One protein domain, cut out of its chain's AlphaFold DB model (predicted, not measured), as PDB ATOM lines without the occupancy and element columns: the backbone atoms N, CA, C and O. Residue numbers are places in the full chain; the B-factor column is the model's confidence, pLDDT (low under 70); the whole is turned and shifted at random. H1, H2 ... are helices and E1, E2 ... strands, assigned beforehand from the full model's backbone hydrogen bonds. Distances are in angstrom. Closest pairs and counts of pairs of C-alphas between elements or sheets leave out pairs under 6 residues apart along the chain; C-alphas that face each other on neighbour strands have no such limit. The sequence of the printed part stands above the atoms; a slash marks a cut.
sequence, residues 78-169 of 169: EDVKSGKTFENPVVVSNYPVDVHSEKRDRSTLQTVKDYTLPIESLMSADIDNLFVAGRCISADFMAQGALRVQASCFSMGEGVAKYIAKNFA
ATOM      1  N   GLU A  78     -10.317   4.236 -21.224       97.56
ATOM      2  CA  GLU A  78      -9.825   4.440 -22.583       97.56
ATOM      3  C   GLU A  78      -8.308   4.252 -22.662       97.56
ATOM      4  O   GLU A  78      -7.851   3.598 -23.593       97.56
ATOM      5  N   ASP A  79      -7.546   4.673 -21.644       97.69
ATOM      6  CA  ASP A  79      -6.102   4.403 -21.573       97.69
ATOM      7  C   ASP A  79      -5.800   2.889 -21.551       97.69
ATOM      8  O   ASP A  79      -4.865   2.429 -22.213       97.69
ATOM      9  N   VAL A  80      -6.611   2.094 -20.828       96.81
ATOM     10  CA  VAL A  80      -6.523   0.618 -20.857       96.81
ATOM     11  C   VAL A  80      -6.826   0.094 -22.265       96.81
ATOM     12  O   VAL A  80      -6.058  -0.689 -22.818       96.81
ATOM     13  N   LYS A  81      -7.955   0.505 -22.857       95.56
ATOM     14  CA  LYS A  81      -8.425  -0.023 -24.148       95.56
ATOM     15  C   LYS A  81      -7.499   0.328 -25.304       95.56
ATOM     16  O   LYS A  81      -7.315  -0.495 -26.202       95.56
ATOM     17  N   SER A  82      -6.939   1.534 -25.300       96.31
ATOM     18  CA  SER A  82      -6.035   1.990 -26.349       96.31
ATOM     19  C   SER A  82      -4.645   1.365 -26.236       96.31
ATOM     20  O   SER A  82      -3.874   1.477 -27.185       96.31
ATOM     21  N   GLY A  83      -4.312   0.728 -25.106       95.31
ATOM     22  CA  GLY A  83      -2.951   0.279 -24.820       95.31
ATOM     23  C   GLY A  83      -1.990   1.461 -24.720       95.31
ATOM     24  O   GLY A  83      -0.912   1.442 -25.309       95.31
ATOM     25  N   LYS A  84      -2.426   2.547 -24.064       95.06
ATOM     26  CA  LYS A  84      -1.642   3.780 -24.008       95.06
ATOM     27  C   LYS A  84      -0.306   3.521 -23.315       95.06
ATOM     28  O   LYS A  84      -0.253   2.886 -22.264       95.06
ATOM     29  N   THR A  85       0.759   4.044 -23.913       94.50
ATOM     30  CA  THR A  85       2.094   4.071 -23.324       94.50
ATOM     31  C   THR A  85       2.375   5.448 -22.733       94.50
ATOM     32  O   THR A  85       1.817   6.463 -23.155       94.50
ATOM     33  N   PHE A  86       3.239   5.477 -21.724       96.25
ATOM     34  CA  PHE A  86       3.611   6.677 -20.984       96.25
ATOM     35  C   PHE A  86       5.132   6.765 -20.903       96.25
ATOM     36  O   PHE A  86       5.811   5.746 -21.016       96.25
ATOM     37  N   GLU A  87       5.658   7.972 -20.696       94.31
ATOM     38  CA  GLU A  87       7.101   8.226 -20.599       94.31
ATOM     39  C   GLU A  87       7.730   7.552 -19.369       94.31
ATOM     40  O   GLU A  87       8.807   6.969 -19.460       94.31
ATOM     41  N   ASN A  88       7.015   7.560 -18.238       94.31
ATOM     42  CA  ASN A  88       7.464   6.998 -16.963       94.31
ATOM     43  C   ASN A  88       6.554   5.839 -16.501       94.31
ATOM     44  O   ASN A  88       5.818   5.983 -15.518       94.31
ATOM     45  N   PRO A  89       6.544   4.688 -17.204       97.06
ATOM     46  CA  PRO A  89       5.681   3.573 -16.851       97.06
ATOM     47  C   PRO A  89       6.223   2.822 -15.629       97.06
ATOM     48  O   PRO A  89       7.406   2.495 -15.546       97.06
ATOM     49  N   VAL A  90       5.334   2.497 -14.694       97.50
ATOM     50  CA  VAL A  90       5.635   1.730 -13.469       97.50
ATOM     51  C   VAL A  90       4.943   0.373 -13.424       97.50
ATOM     52  O   VAL A  90       5.313  -0.491 -12.635       97.50
ATOM     53  N   VAL A  91       3.951   0.162 -14.286       97.69
ATOM     54  CA  VAL A  91       3.301  -1.135 -14.486       97.69
ATOM     55  C   VAL A  91       3.218  -1.396 -15.978       97.69
ATOM     56  O   VAL A  91       2.886  -0.486 -16.734       97.69
ATOM     57  N   VAL A  92       3.458  -2.642 -16.373       97.00
ATOM     58  CA  VAL A  92       3.089  -3.187 -17.681       97.00
ATOM     59  C   VAL A  92       2.163  -4.365 -17.411       97.00
ATOM     60  O   VAL A  92       2.488  -5.232 -16.599       97.00
ATOM     61  N   SER A  93       0.981  -4.372 -18.017       96.06
ATOM     62  CA  SER A  93      -0.000  -5.433 -17.799       96.06
ATOM     63  C   SER A  93      -0.915  -5.594 -19.003       96.06
ATOM     64  O   SER A  93      -1.062  -4.691 -19.819       96.06
ATOM     65  N   ASN A  94      -1.559  -6.750 -19.072       96.06
ATOM     66  CA  ASN A  94      -2.632  -7.065 -20.004       96.06
ATOM     67  C   ASN A  94      -3.842  -7.670 -19.279       96.06
ATOM     68  O   ASN A  94      -4.689  -8.319 -19.895       96.06
ATOM     69  N   TYR A  95      -3.921  -7.486 -17.953       96.62
ATOM     70  CA  TYR A  95      -5.036  -8.014 -17.179       96.62
ATOM     71  C   TYR A  95      -6.347  -7.358 -17.648       96.62
ATOM     72  O   TYR A  95      -6.380  -6.131 -17.800       96.62
ATOM     73  N   PRO A  96      -7.414  -8.144 -17.886       96.12
ATOM     74  CA  PRO A  96      -8.673  -7.637 -18.413       96.12
ATOM     75  C   PRO A  96      -9.354  -6.657 -17.459       96.12
ATOM     76  O   PRO A  96      -9.131  -6.657 -16.248       96.12
ATOM     77  N   VAL A  97     -10.273  -5.862 -17.998       96.19
ATOM     78  CA  VAL A  97     -11.197  -5.075 -17.179       96.19
ATOM     79  C   VAL A  97     -12.192  -6.034 -16.520       96.19
ATOM     80  O   VAL A  97     -13.139  -6.478 -17.169       96.19
ATOM     81  N   ASP A  98     -11.943  -6.364 -15.245       93.38
ATOM     82  CA  ASP A  98     -12.764  -7.252 -14.404       93.38
ATOM     83  C   ASP A  98     -13.580  -6.464 -13.361       93.38
ATOM     84  O   ASP A  98     -13.079  -6.019 -12.313       93.38
ATOM     85  N   VAL A  99     -14.872  -6.296 -13.642       91.50
ATOM     86  CA  VAL A  99     -15.820  -5.555 -12.803       91.50
ATOM     87  C   VAL A  99     -17.045  -6.417 -12.514       91.50
ATOM     88  O   VAL A  99     -17.802  -6.797 -13.402       91.50
ATOM     89  N   HIS A 100     -17.288  -6.692 -11.233       87.19
ATOM     90  CA  HIS A 100     -18.401  -7.537 -10.806       87.19
ATOM     91  C   HIS A 100     -19.656  -6.707 -10.523       87.19
ATOM     92  O   HIS A 100     -19.648  -5.857  -9.635       87.19
ATOM     93  N   SER A 101     -20.764  -7.019 -11.196       86.50
ATOM     94  CA  SER A 101     -22.062  -6.382 -10.932       86.50
ATOM     95  C   SER A 101     -22.805  -7.080  -9.801       86.50
ATOM     96  O   SER A 101     -22.660  -8.287  -9.620       86.50
ATOM     97  N   GLU A 102     -23.581  -6.346  -9.008       82.00
ATOM     98  CA  GLU A 102     -24.519  -6.925  -8.032       82.00
ATOM     99  C   GLU A 102     -25.713  -7.598  -8.722       82.00
ATOM    100  O   GLU A 102     -26.340  -8.496  -8.163       82.00
ATOM    101  N   LYS A 103     -25.999  -7.203  -9.968       85.25
ATOM    102  CA  LYS A 103     -27.051  -7.802 -10.783       85.25
ATOM    103  C   LYS A 103     -26.538  -9.079 -11.438       85.25
ATOM    104  O   LYS A 103     -25.423  -9.130 -11.963       85.25
ATOM    105  N   ARG A 104     -27.395 -10.098 -11.437       81.81
ATOM    106  CA  ARG A 104     -27.143 -11.377 -12.103       81.81
ATOM    107  C   ARG A 104     -26.794 -11.155 -13.582       81.81
ATOM    108  O   ARG A 104     -27.463 -10.372 -14.249       81.81
ATOM    109  N   ASP A 105     -25.748 -11.832 -14.054       82.88
ATOM    110  CA  ASP A 105     -25.293 -11.850 -15.456       82.88
ATOM    111  C   ASP A 105     -24.954 -10.465 -16.048       82.88
ATOM    112  O   ASP A 105     -25.043 -10.239 -17.253       82.88
ATOM    113  N   ARG A 106     -24.555  -9.509 -15.195       89.56
ATOM    114  CA  ARG A 106     -24.164  -8.143 -15.601       89.56
ATOM    115  C   ARG A 106     -22.712  -7.782 -15.275       89.56
ATOM    116  O   ARG A 106     -22.358  -6.609 -15.346       89.56
ATOM    117  N   SER A 107     -21.884  -8.745 -14.872       89.88
ATOM    118  CA  SER A 107     -20.447  -8.514 -14.671       89.88
ATOM    119  C   SER A 107     -19.741  -8.260 -16.004       89.88
ATOM    120  O   SER A 107     -20.142  -8.788 -17.039       89.88
ATOM    121  N   THR A 108     -18.676  -7.471 -15.969       91.44
ATOM    122  CA  THR A 108     -17.832  -7.156 -17.119       91.44
ATOM    123  C   THR A 108     -16.507  -7.885 -16.979       91.44
ATOM    124  O   THR A 108     -15.821  -7.720 -15.975       91.44
ATOM    125  N   LEU A 109     -16.151  -8.650 -18.007       94.06
ATOM    126  CA  LEU A 109     -14.808  -9.171 -18.217       94.06
ATOM    127  C   LEU A 109     -14.422  -8.847 -19.657       94.06
ATOM    128  O   LEU A 109     -14.898  -9.491 -20.589       94.06
ATOM    129  N   GLN A 110     -13.624  -7.800 -19.839       94.38
ATOM    130  CA  GLN A 110     -13.221  -7.336 -21.163       94.38
ATOM    131  C   GLN A 110     -11.714  -7.501 -21.337       94.38
ATOM    132  O   GLN A 110     -10.933  -6.839 -20.653       94.38
ATOM    133  N   THR A 111     -11.315  -8.369 -22.266       94.75
ATOM    134  CA  THR A 111      -9.918  -8.516 -22.689       94.75
ATOM    135  C   THR A 111      -9.426  -7.234 -23.347       94.75
ATOM    136  O   THR A 111     -10.167  -6.560 -24.064       94.75
ATOM    137  N   VAL A 112      -8.166  -6.906 -23.097       93.94
ATOM    138  CA  VAL A 112      -7.508  -5.687 -23.564       93.94
ATOM    139  C   VAL A 112      -6.121  -6.027 -24.101       93.94
ATOM    140  O   VAL A 112      -5.635  -7.143 -23.921       93.94
ATOM    141  N   LYS A 113      -5.512  -5.074 -24.805       93.62
ATOM    142  CA  LYS A 113      -4.106  -5.163 -25.212       93.62
ATOM    143  C   LYS A 113      -3.200  -4.898 -24.009       93.62
ATOM    144  O   LYS A 113      -3.681  -4.533 -22.939       93.62
ATOM    145  N   ASP A 114      -1.898  -5.032 -24.212       96.44
ATOM    146  CA  ASP A 114      -0.914  -4.559 -23.247       96.44
ATOM    147  C   ASP A 114      -1.076  -3.042 -23.045       96.44
ATOM    148  O   ASP A 114      -1.275  -2.285 -23.998       96.44
ATOM    149  N   TYR A 115      -1.002  -2.605 -21.794       97.00
ATOM    150  CA  TYR A 115      -1.079  -1.206 -21.387       97.00
ATOM    151  C   TYR A 115      -0.044  -0.921 -20.301       97.00
ATOM    152  O   TYR A 115       0.435  -1.836 -19.616       97.00
ATOM    153  N   THR A 116       0.289   0.359 -20.116       98.06
ATOM    154  CA  THR A 116       1.194   0.779 -19.045       98.06
ATOM    155  C   THR A 116       0.547   1.786 -18.105       98.06
ATOM    156  O   THR A 116      -0.266   2.603 -18.517       98.06
ATOM    157  N   LEU A 117       0.893   1.723 -16.818       98.19
ATOM    158  CA  LEU A 117       0.456   2.705 -15.820       98.19
ATOM    159  C   LEU A 117       1.580   3.727 -15.591       98.19
ATOM    160  O   LEU A 117       2.690   3.297 -15.270       98.19
ATOM    161  N   PRO A 118       1.319   5.039 -15.698       98.19
ATOM    162  CA  PRO A 118       2.282   6.082 -15.361       98.19
ATOM    163  C   PRO A 118       2.472   6.236 -13.845       98.19
ATOM    164  O   PRO A 118       1.535   6.032 -13.065       98.19
ATOM    165  N   ILE A 119       3.666   6.664 -13.422       98.06
ATOM    166  CA  ILE A 119       3.951   7.030 -12.021       98.06
ATOM    167  C   ILE A 119       3.039   8.167 -11.530       98.06
ATOM    168  O   ILE A 119       2.675   8.217 -10.359       98.06
ATOM    169  N   GLU A 120       2.597   9.051 -12.421       98.12
ATOM    170  CA  GLU A 120       1.735  10.195 -12.131       98.12
ATOM    171  C   GLU A 120       0.358   9.777 -11.579       98.12
ATOM    172  O   GLU A 120      -0.246  10.522 -10.806       98.12
ATOM    173  N   SER A 121      -0.117   8.564 -11.894       98.25
ATOM    174  CA  SER A 121      -1.332   7.984 -11.290       98.25
ATOM    175  C   SER A 121      -1.151   7.545  -9.834       98.25
ATOM    176  O   SER A 121      -2.131   7.276  -9.130       98.25
ATOM    177  N   LEU A 122       0.103   7.426  -9.392       98.31
ATOM    178  CA  LEU A 122       0.502   7.028  -8.044       98.31
ATOM    179  C   LEU A 122       0.888   8.231  -7.173       98.31
ATOM    180  O   LEU A 122       0.969   8.089  -5.957       98.31
ATOM    181  N   MET A 123       1.103   9.408  -7.769       98.19
ATOM    182  CA  MET A 123       1.415  10.652  -7.062       98.19
ATOM    183  C   MET A 123       0.142  11.373  -6.642       98.19
ATOM    184  O   MET A 123      -0.732  11.566  -7.480       98.19
ATOM    185  N   SER A 124       0.064  11.844  -5.398       98.19
ATOM    186  CA  SER A 124      -1.013  12.740  -4.959       98.19
ATOM    187  C   SER A 124      -1.043  14.034  -5.783       98.19
ATOM    188  O   SER A 124       0.004  14.592  -6.114       98.19
ATOM    189  N   ALA A 125      -2.246  14.512  -6.117       98.19
ATOM    190  CA  ALA A 125      -2.436  15.821  -6.745       98.19
ATOM    191  C   ALA A 125      -2.313  16.981  -5.743       98.19
ATOM    192  O   ALA A 125      -1.968  18.088  -6.141       98.19
ATOM    193  N   ASP A 126      -2.599  16.718  -4.464       97.62
ATOM    194  CA  ASP A 126      -2.804  17.759  -3.450       97.62
ATOM    195  C   ASP A 126      -1.662  17.836  -2.421       97.62
ATOM    196  O   ASP A 126      -1.598  18.775  -1.634       97.62
ATOM    197  N   ILE A 127      -0.789  16.821  -2.374       97.88
ATOM    198  CA  ILE A 127       0.269  16.696  -1.363       97.88
ATOM    199  C   ILE A 127       1.574  16.313  -2.053       97.88
ATOM    200  O   ILE A 127       1.682  15.231  -2.635       97.88
ATOM    201  N   ASP A 128       2.576  17.177  -1.942       95.25
ATOM    202  CA  ASP A 128       3.913  16.898  -2.453       95.25
ATOM    203  C   ASP A 128       4.570  15.738  -1.701       95.25
ATOM    204  O   ASP A 128       4.352  15.531  -0.506       95.25
ATOM    205  N   ASN A 129       5.390  14.962  -2.412       94.88
ATOM    206  CA  ASN A 129       6.105  13.791  -1.887       94.88
ATOM    207  C   ASN A 129       5.211  12.677  -1.309       94.88
ATOM    208  O   ASN A 129       5.711  11.768  -0.644       94.88
ATOM    209  N   LEU A 130       3.902  12.693  -1.594       97.06
ATOM    210  CA  LEU A 130       2.994  11.605  -1.247       97.06
ATOM    211  C   LEU A 130       2.726  10.705  -2.458       97.06
ATOM    212  O   LEU A 130       2.120  11.122  -3.448       97.06
ATOM    213  N   PHE A 131       3.115   9.439  -2.322       97.88
ATOM    214  CA  PHE A 131       2.868   8.380  -3.297       97.88
ATOM    215  C   PHE A 131       1.986   7.290  -2.686       97.88
ATOM    216  O   PHE A 131       2.062   7.010  -1.489       97.88
ATOM    217  N   VAL A 132       1.176   6.635  -3.515       97.19
ATOM    218  CA  VAL A 132       0.390   5.462  -3.122       97.19
ATOM    219  C   VAL A 132       0.614   4.307  -4.087       97.19
ATOM    220  O   VAL A 132       0.866   4.506  -5.268       97.19
ATOM    221  N   ALA A 133       0.462   3.080  -3.597       96.31
ATOM    222  CA  ALA A 133       0.491   1.875  -4.414       96.31
ATOM    223  C   ALA A 133      -0.676   0.951  -4.043       96.31
ATOM    224  O   ALA A 133      -1.085   0.853  -2.884       96.31
ATOM    225  N   GLY A 134      -1.216   0.252  -5.042       95.19
ATOM    226  CA  GLY A 134      -2.301  -0.712  -4.881       95.19
ATOM    227  C   GLY A 134      -3.705  -0.124  -5.048       95.19
ATOM    228  O   GLY A 134      -3.925   0.829  -5.778       95.19
ATOM    229  N   ARG A 135      -4.713  -0.709  -4.391       93.75
ATOM    230  CA  ARG A 135      -6.149  -0.435  -4.661       93.75
ATOM    231  C   ARG A 135      -6.577   1.043  -4.592       93.75
ATOM    232  O   ARG A 135      -7.621   1.377  -5.157       93.75
ATOM    233  N   CYS A 136      -5.817   1.887  -3.894       94.94
ATOM    234  CA  CYS A 136      -6.078   3.314  -3.707       94.94
ATOM    235  C   CYS A 136      -5.527   4.224  -4.825       94.94
ATOM    236  O   CYS A 136      -5.644   5.443  -4.688       94.94
ATOM    237  N   ILE A 137      -4.965   3.662  -5.907       97.06
ATOM    238  CA  ILE A 137      -4.478   4.410  -7.080       97.06
ATOM    239  C   ILE A 137      -5.501   5.397  -7.652       97.06
ATOM    240  O   ILE A 137      -6.718   5.200  -7.538       97.06
ATOM    241  N   SER A 138      -4.998   6.409  -8.363       98.00
ATOM    242  CA  SER A 138      -5.845   7.305  -9.137       98.00
ATOM    243  C   SER A 138      -6.200   6.718 -10.501       98.00
ATOM    244  O   SER A 138      -5.424   6.739 -11.455       98.00
ATOM    245  N   ALA A 139      -7.402   6.165 -10.580       97.75
ATOM    246  CA  ALA A 139      -7.983   5.633 -11.802       97.75
ATOM    247  C   ALA A 139      -9.505   5.755 -11.740       97.75
ATOM    248  O   ALA A 139     -10.069   5.795 -10.642       97.75
ATOM    249  N   ASP A 140     -10.187   5.755 -12.884       96.62
ATOM    250  CA  ASP A 140     -11.634   5.570 -12.919       96.62
ATOM    251  C   ASP A 140     -12.032   4.163 -12.432       96.62
ATOM    252  O   ASP A 140     -11.198   3.286 -12.195       96.62
ATOM    253  N   PHE A 141     -13.324   3.960 -12.170       94.12
ATOM    254  CA  PHE A 141     -13.805   2.703 -11.586       94.12
ATOM    255  C   PHE A 141     -13.548   1.482 -12.482       94.12
ATOM    256  O   PHE A 141     -13.211   0.412 -11.974       94.12
ATOM    257  N   MET A 142     -13.681   1.639 -13.799       95.44
ATOM    258  CA  MET A 142     -13.545   0.535 -14.743       95.44
ATOM    259  C   MET A 142     -12.075   0.157 -14.923       95.44
ATOM    260  O   MET A 142     -11.723  -1.011 -14.779       95.44
ATOM    261  N   ALA A 143     -11.197   1.137 -15.138       96.62
ATOM    262  CA  ALA A 143      -9.758   0.921 -15.236       96.62
ATOM    263  C   ALA A 143      -9.176   0.312 -13.958       96.62
ATOM    264  O   ALA A 143      -8.334  -0.586 -14.013       96.62
ATOM    265  N   GLN A 144      -9.666   0.737 -12.791       95.75
ATOM    266  CA  GLN A 144      -9.236   0.165 -11.518       95.75
ATOM    267  C   GLN A 144      -9.546  -1.338 -11.424       95.75
ATOM    268  O   GLN A 144      -8.779  -2.062 -10.796       95.75
ATOM    269  N   GLY A 145     -10.596  -1.823 -12.101       95.12
ATOM    270  CA  GLY A 145     -10.894  -3.250 -12.253       95.12
ATOM    271  C   GLY A 145      -9.762  -4.056 -12.897       95.12
ATOM    272  O   GLY A 145      -9.524  -5.185 -12.477       95.12
ATOM    273  N   ALA A 146      -9.025  -3.456 -13.834       96.12
ATOM    274  CA  ALA A 146      -7.858  -4.063 -14.474       96.12
ATOM    275  C   ALA A 146      -6.570  -3.894 -13.642       96.12
ATOM    276  O   ALA A 146      -5.739  -4.796 -13.549       96.12
ATOM    277  N   LEU A 147      -6.416  -2.742 -12.983       96.44
ATOM    278  CA  LEU A 147      -5.164  -2.347 -12.329       96.44
ATOM    279  C   LEU A 147      -4.978  -2.906 -10.912       96.44
ATOM    280  O   LEU A 147      -3.850  -3.026 -10.445       96.44
ATOM    281  N   ARG A 148      -6.054  -3.247 -10.192       94.31
ATOM    282  CA  ARG A 148      -5.984  -3.612  -8.761       94.31
ATOM    283  C   ARG A 148      -5.597  -5.068  -8.466       94.31
ATOM    284  O   ARG A 148      -5.807  -5.538  -7.345       94.31
ATOM    285  N   VAL A 149      -5.096  -5.802  -9.456       93.94
ATOM    286  CA  VAL A 149      -4.618  -7.182  -9.280       93.94
ATOM    287  C   VAL A 149      -3.270  -7.218  -8.564       93.94
ATOM    288  O   VAL A 149      -2.506  -6.256  -8.615       93.94
ATOM    289  N   GLN A 150      -2.971  -8.331  -7.887       94.50
ATOM    290  CA  GLN A 150      -1.785  -8.451  -7.027       94.50
ATOM    291  C   GLN A 150      -0.481  -8.157  -7.778       94.50
ATOM    292  O   GLN A 150       0.323  -7.376  -7.281       94.50
ATOM    293  N   ALA A 151      -0.312  -8.710  -8.984       95.56
ATOM    294  CA  ALA A 151       0.871  -8.473  -9.812       95.56
ATOM    295  C   ALA A 151       1.075  -6.975 -10.099       95.56
ATOM    296  O   ALA A 151       2.126  -6.427  -9.787       95.56
ATOM    297  N   SER A 152       0.034  -6.290 -10.579       96.50
ATOM    298  CA  SER A 152       0.072  -4.847 -10.831       96.50
ATOM    299  C   SER A 152       0.355  -4.044  -9.558       96.50
ATOM    300  O   SER A 152       1.144  -3.107  -9.598       96.50
ATOM    301  N   CYS A 153      -0.222  -4.424  -8.412       96.69
ATOM    302  CA  CYS A 153       0.043  -3.759  -7.131       96.69
ATOM    303  C   CYS A 153       1.507  -3.910  -6.684       96.69
ATOM    304  O   CYS A 153       2.070  -2.960  -6.142       96.69
ATOM    305  N   PHE A 154       2.127  -5.072  -6.920       97.56
ATOM    306  CA  PHE A 154       3.557  -5.265  -6.663       97.56
ATOM    307  C   PHE A 154       4.411  -4.386  -7.578       97.56
ATOM    308  O   PHE A 154       5.279  -3.671  -7.081       97.56
ATOM    309  N   SER A 155       4.106  -4.356  -8.879       97.69
ATOM    310  CA  SER A 155       4.802  -3.490  -9.837       97.69
ATOM    311  C   SER A 155       4.673  -2.006  -9.488       97.69
ATOM    312  O   SER A 155       5.658  -1.281  -9.561       97.69
ATOM    313  N   MET A 156       3.503  -1.551  -9.017       98.25
ATOM    314  CA  MET A 156       3.329  -0.177  -8.521       98.25
ATOM    315  C   MET A 156       4.294   0.135  -7.374       98.25
ATOM    316  O   MET A 156       4.939   1.179  -7.390       98.25
ATOM    317  N   GLY A 157       4.399  -0.757  -6.381       97.88
ATOM    318  CA  GLY A 157       5.287  -0.564  -5.233       97.88
ATOM    319  C   GLY A 157       6.758  -0.483  -5.642       97.88
ATOM    320  O   GLY A 157       7.464   0.438  -5.234       97.88
ATOM    321  N   GLU A 158       7.202  -1.401  -6.503       98.00
ATOM    322  CA  GLU A 158       8.562  -1.391  -7.049       98.00
ATOM    323  C   GLU A 158       8.836  -0.131  -7.886       98.00
ATOM    324  O   GLU A 158       9.878   0.508  -7.732       98.00
ATOM    325  N   GLY A 159       7.896   0.257  -8.749       97.56
ATOM    326  CA  GLY A 159       8.023   1.428  -9.611       97.56
ATOM    327  C   GLY A 159       8.109   2.738  -8.829       97.56
ATOM    328  O   GLY A 159       8.963   3.570  -9.134       97.56
ATOM    329  N   VAL A 160       7.301   2.896  -7.775       97.81
ATOM    330  CA  VAL A 160       7.399   4.043  -6.855       97.81
ATOM    331  C   VAL A 160       8.766   4.073  -6.176       97.81
ATOM    332  O   VAL A 160       9.415   5.116  -6.178       97.81
ATOM    333  N   ALA A 161       9.239   2.941  -5.646       97.38
ATOM    334  CA  ALA A 161      10.536   2.878  -4.972       97.38
ATOM    335  C   ALA A 161      11.693   3.272  -5.909       97.38
ATOM    336  O   ALA A 161      12.536   4.089  -5.537       97.38
ATOM    337  N   LYS A 162      11.700   2.762  -7.149       97.19
ATOM    338  CA  LYS A 162      12.696   3.129  -8.170       97.19
ATOM    339  C   LYS A 162      12.627   4.609  -8.545       97.19
ATOM    340  O   LYS A 162      13.668   5.247  -8.682       97.19
ATOM    341  N   TYR A 163      11.421   5.155  -8.707       96.56
ATOM    342  CA  TYR A 163      11.238   6.574  -9.013       96.56
ATOM    343  C   TYR A 163      11.795   7.458  -7.894       96.56
ATOM    344  O   TYR A 163      12.536   8.398  -8.173       96.56
ATOM    345  N   ILE A 164      11.493   7.133  -6.635       96.12
ATOM    346  CA  ILE A 164      11.983   7.896  -5.484       96.12
ATOM    347  C   ILE A 164      13.513   7.837  -5.413       96.12
ATOM    348  O   ILE A 164      14.155   8.881  -5.356       96.12
ATOM    349  N   ALA A 165      14.098   6.639  -5.512       96.69
ATOM    350  CA  ALA A 165      15.547   6.453  -5.456       96.69
ATOM    351  C   ALA A 165      16.306   7.205  -6.565       96.69
ATOM    352  O   ALA A 165      17.443   7.601  -6.364       96.69
ATOM    353  N   LYS A 166      15.698   7.413  -7.737       95.56
ATOM    354  CA  LYS A 166      16.331   8.151  -8.840       95.56
ATOM    355  C   LYS A 166      16.249   9.674  -8.681       95.56
ATOM    356  O   LYS A 166      17.117  10.372  -9.191       95.56
ATOM    357  N   ASN A 167      15.186  10.187  -8.059       93.94
ATOM    358  CA  ASN A 167      14.857  11.618  -8.091       93.94
ATOM    359  C   ASN A 167      15.027  12.335  -6.740       93.94
ATOM    360  O   ASN A 167      15.042  13.562  -6.720       93.94
ATOM    361  N   PHE A 168      15.128  11.598  -5.629       88.69
ATOM    362  CA  PHE A 168      15.168  12.161  -4.271       88.69
ATOM    363  C   PHE A 168      16.303  11.611  -3.391       88.69
ATOM    364  O   PHE A 168      16.338  11.942  -2.206       88.69
ATOM    365  N   ALA A 169      17.172  10.748  -3.932       68.19
ATOM    366  CA  ALA A 169      18.352  10.238  -3.228       68.19
ATOM    367  C   ALA A 169      19.619  10.962  -3.706       68.19
ATOM    368  O   ALA A 169      19.796  12.127  -3.293       68.19
TER     369      ALA A 169
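AT A GLANCE: This is residues 78 to 169 of the 169 residues of the protein "FAD dependent oxidoreductase domain protein" of Clostridium sp. CAG:967 (UniProt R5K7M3). Two pairs of antiparallel strands follow each other along a bending two-stranded ribbon: E1 with E4 in the body, and the small hairpin E2 and E3 toward one end, where the tip, residues 101 to 106, sticks out. The long helix H3 packs on the body pair, mainly on E1, short H2 packs on E2, little H1 packs on E4, and a long loop, residues 119 to 140, folds back from E4 to H2. The printed part has 92 residues with three named helices and four named strands, in the order H1 E1 E2 E3 E4 H2 H3, with under half of the residues in these elements; the class is mixed, helices and strands. It is compact, with a radius of gyration of the C-alphas of 14.0 A, and its outline is a rod of 51 by 24 by 20 A, the hairpin tip at one end and the last residues at the other.

IN THESE COORDINATES: Find C-alpha 78 at (-9.825, 4.440, -22.583), where H1 begins; it runs to residue 82, 5.9 A. Next look at E1, residues 89 to 93, 10.7 A, from C-alpha 89 at (5.681, 3.573, -16.851). E2 is residues 97 to 99, 6.4 A, and E3 is residues 108 to 110, 6.1 A. E4, residues 115 to 118, measures 10.0 A. After the long loop come H2, residues 141 to 147, 10.0 A, and H3, residues 150 to 167, 26.1 A, ending at C-alpha 167, (14.857, 11.618, -8.091).

HOW THE PARTS SIT: Start at E1 and E4, antiparallel neighbours at 154 degrees: N 90 and O 117 are 2.8 A apart and N 115 and O 93 are 2.9 A apart, within hydrogen-bond range. H3 and E1 have 12 pairs of C-alphas within 8 A, the closest those of Val 90 and Gly 159, 4.5 A; H3 and E4 are near each other. Now look at H1 and E4, which have 5 pairs of C-alphas within 8 A, the closest those of Val 80 and Tyr 115, 5.8 A apart. Then go to the hairpin E2 and E3, antiparallel at 174 degrees, with N 97 and O 110 at 2.9 A and N 108 and O 99 at 2.8 A, within hydrogen-bond range. H2 and E2 come closest at the C-alphas of Val 97 and Ala 146, 4.4 A. H2 and H3 are close but not clearly touching, with the C-alphas of Leu 147 and Cys 153 closest at 7.5 A, and about perpendicular at 82 degrees. E2 and H3 are apart. In H1 and H3 each O i to N i+4 pair is within hydrogen-bond range; in H2, 2 of 3 are.

THE WHOLE: The two C-alphas farthest apart are those of Arg 104 and Ala 169, 51.1 A. The printed part has no cut, and the one long link is E4 to H2, with 22 residues. The mean pLDDT of the printed part is 94.9, and residue 169, the chain's last, is the one printed residue under 70.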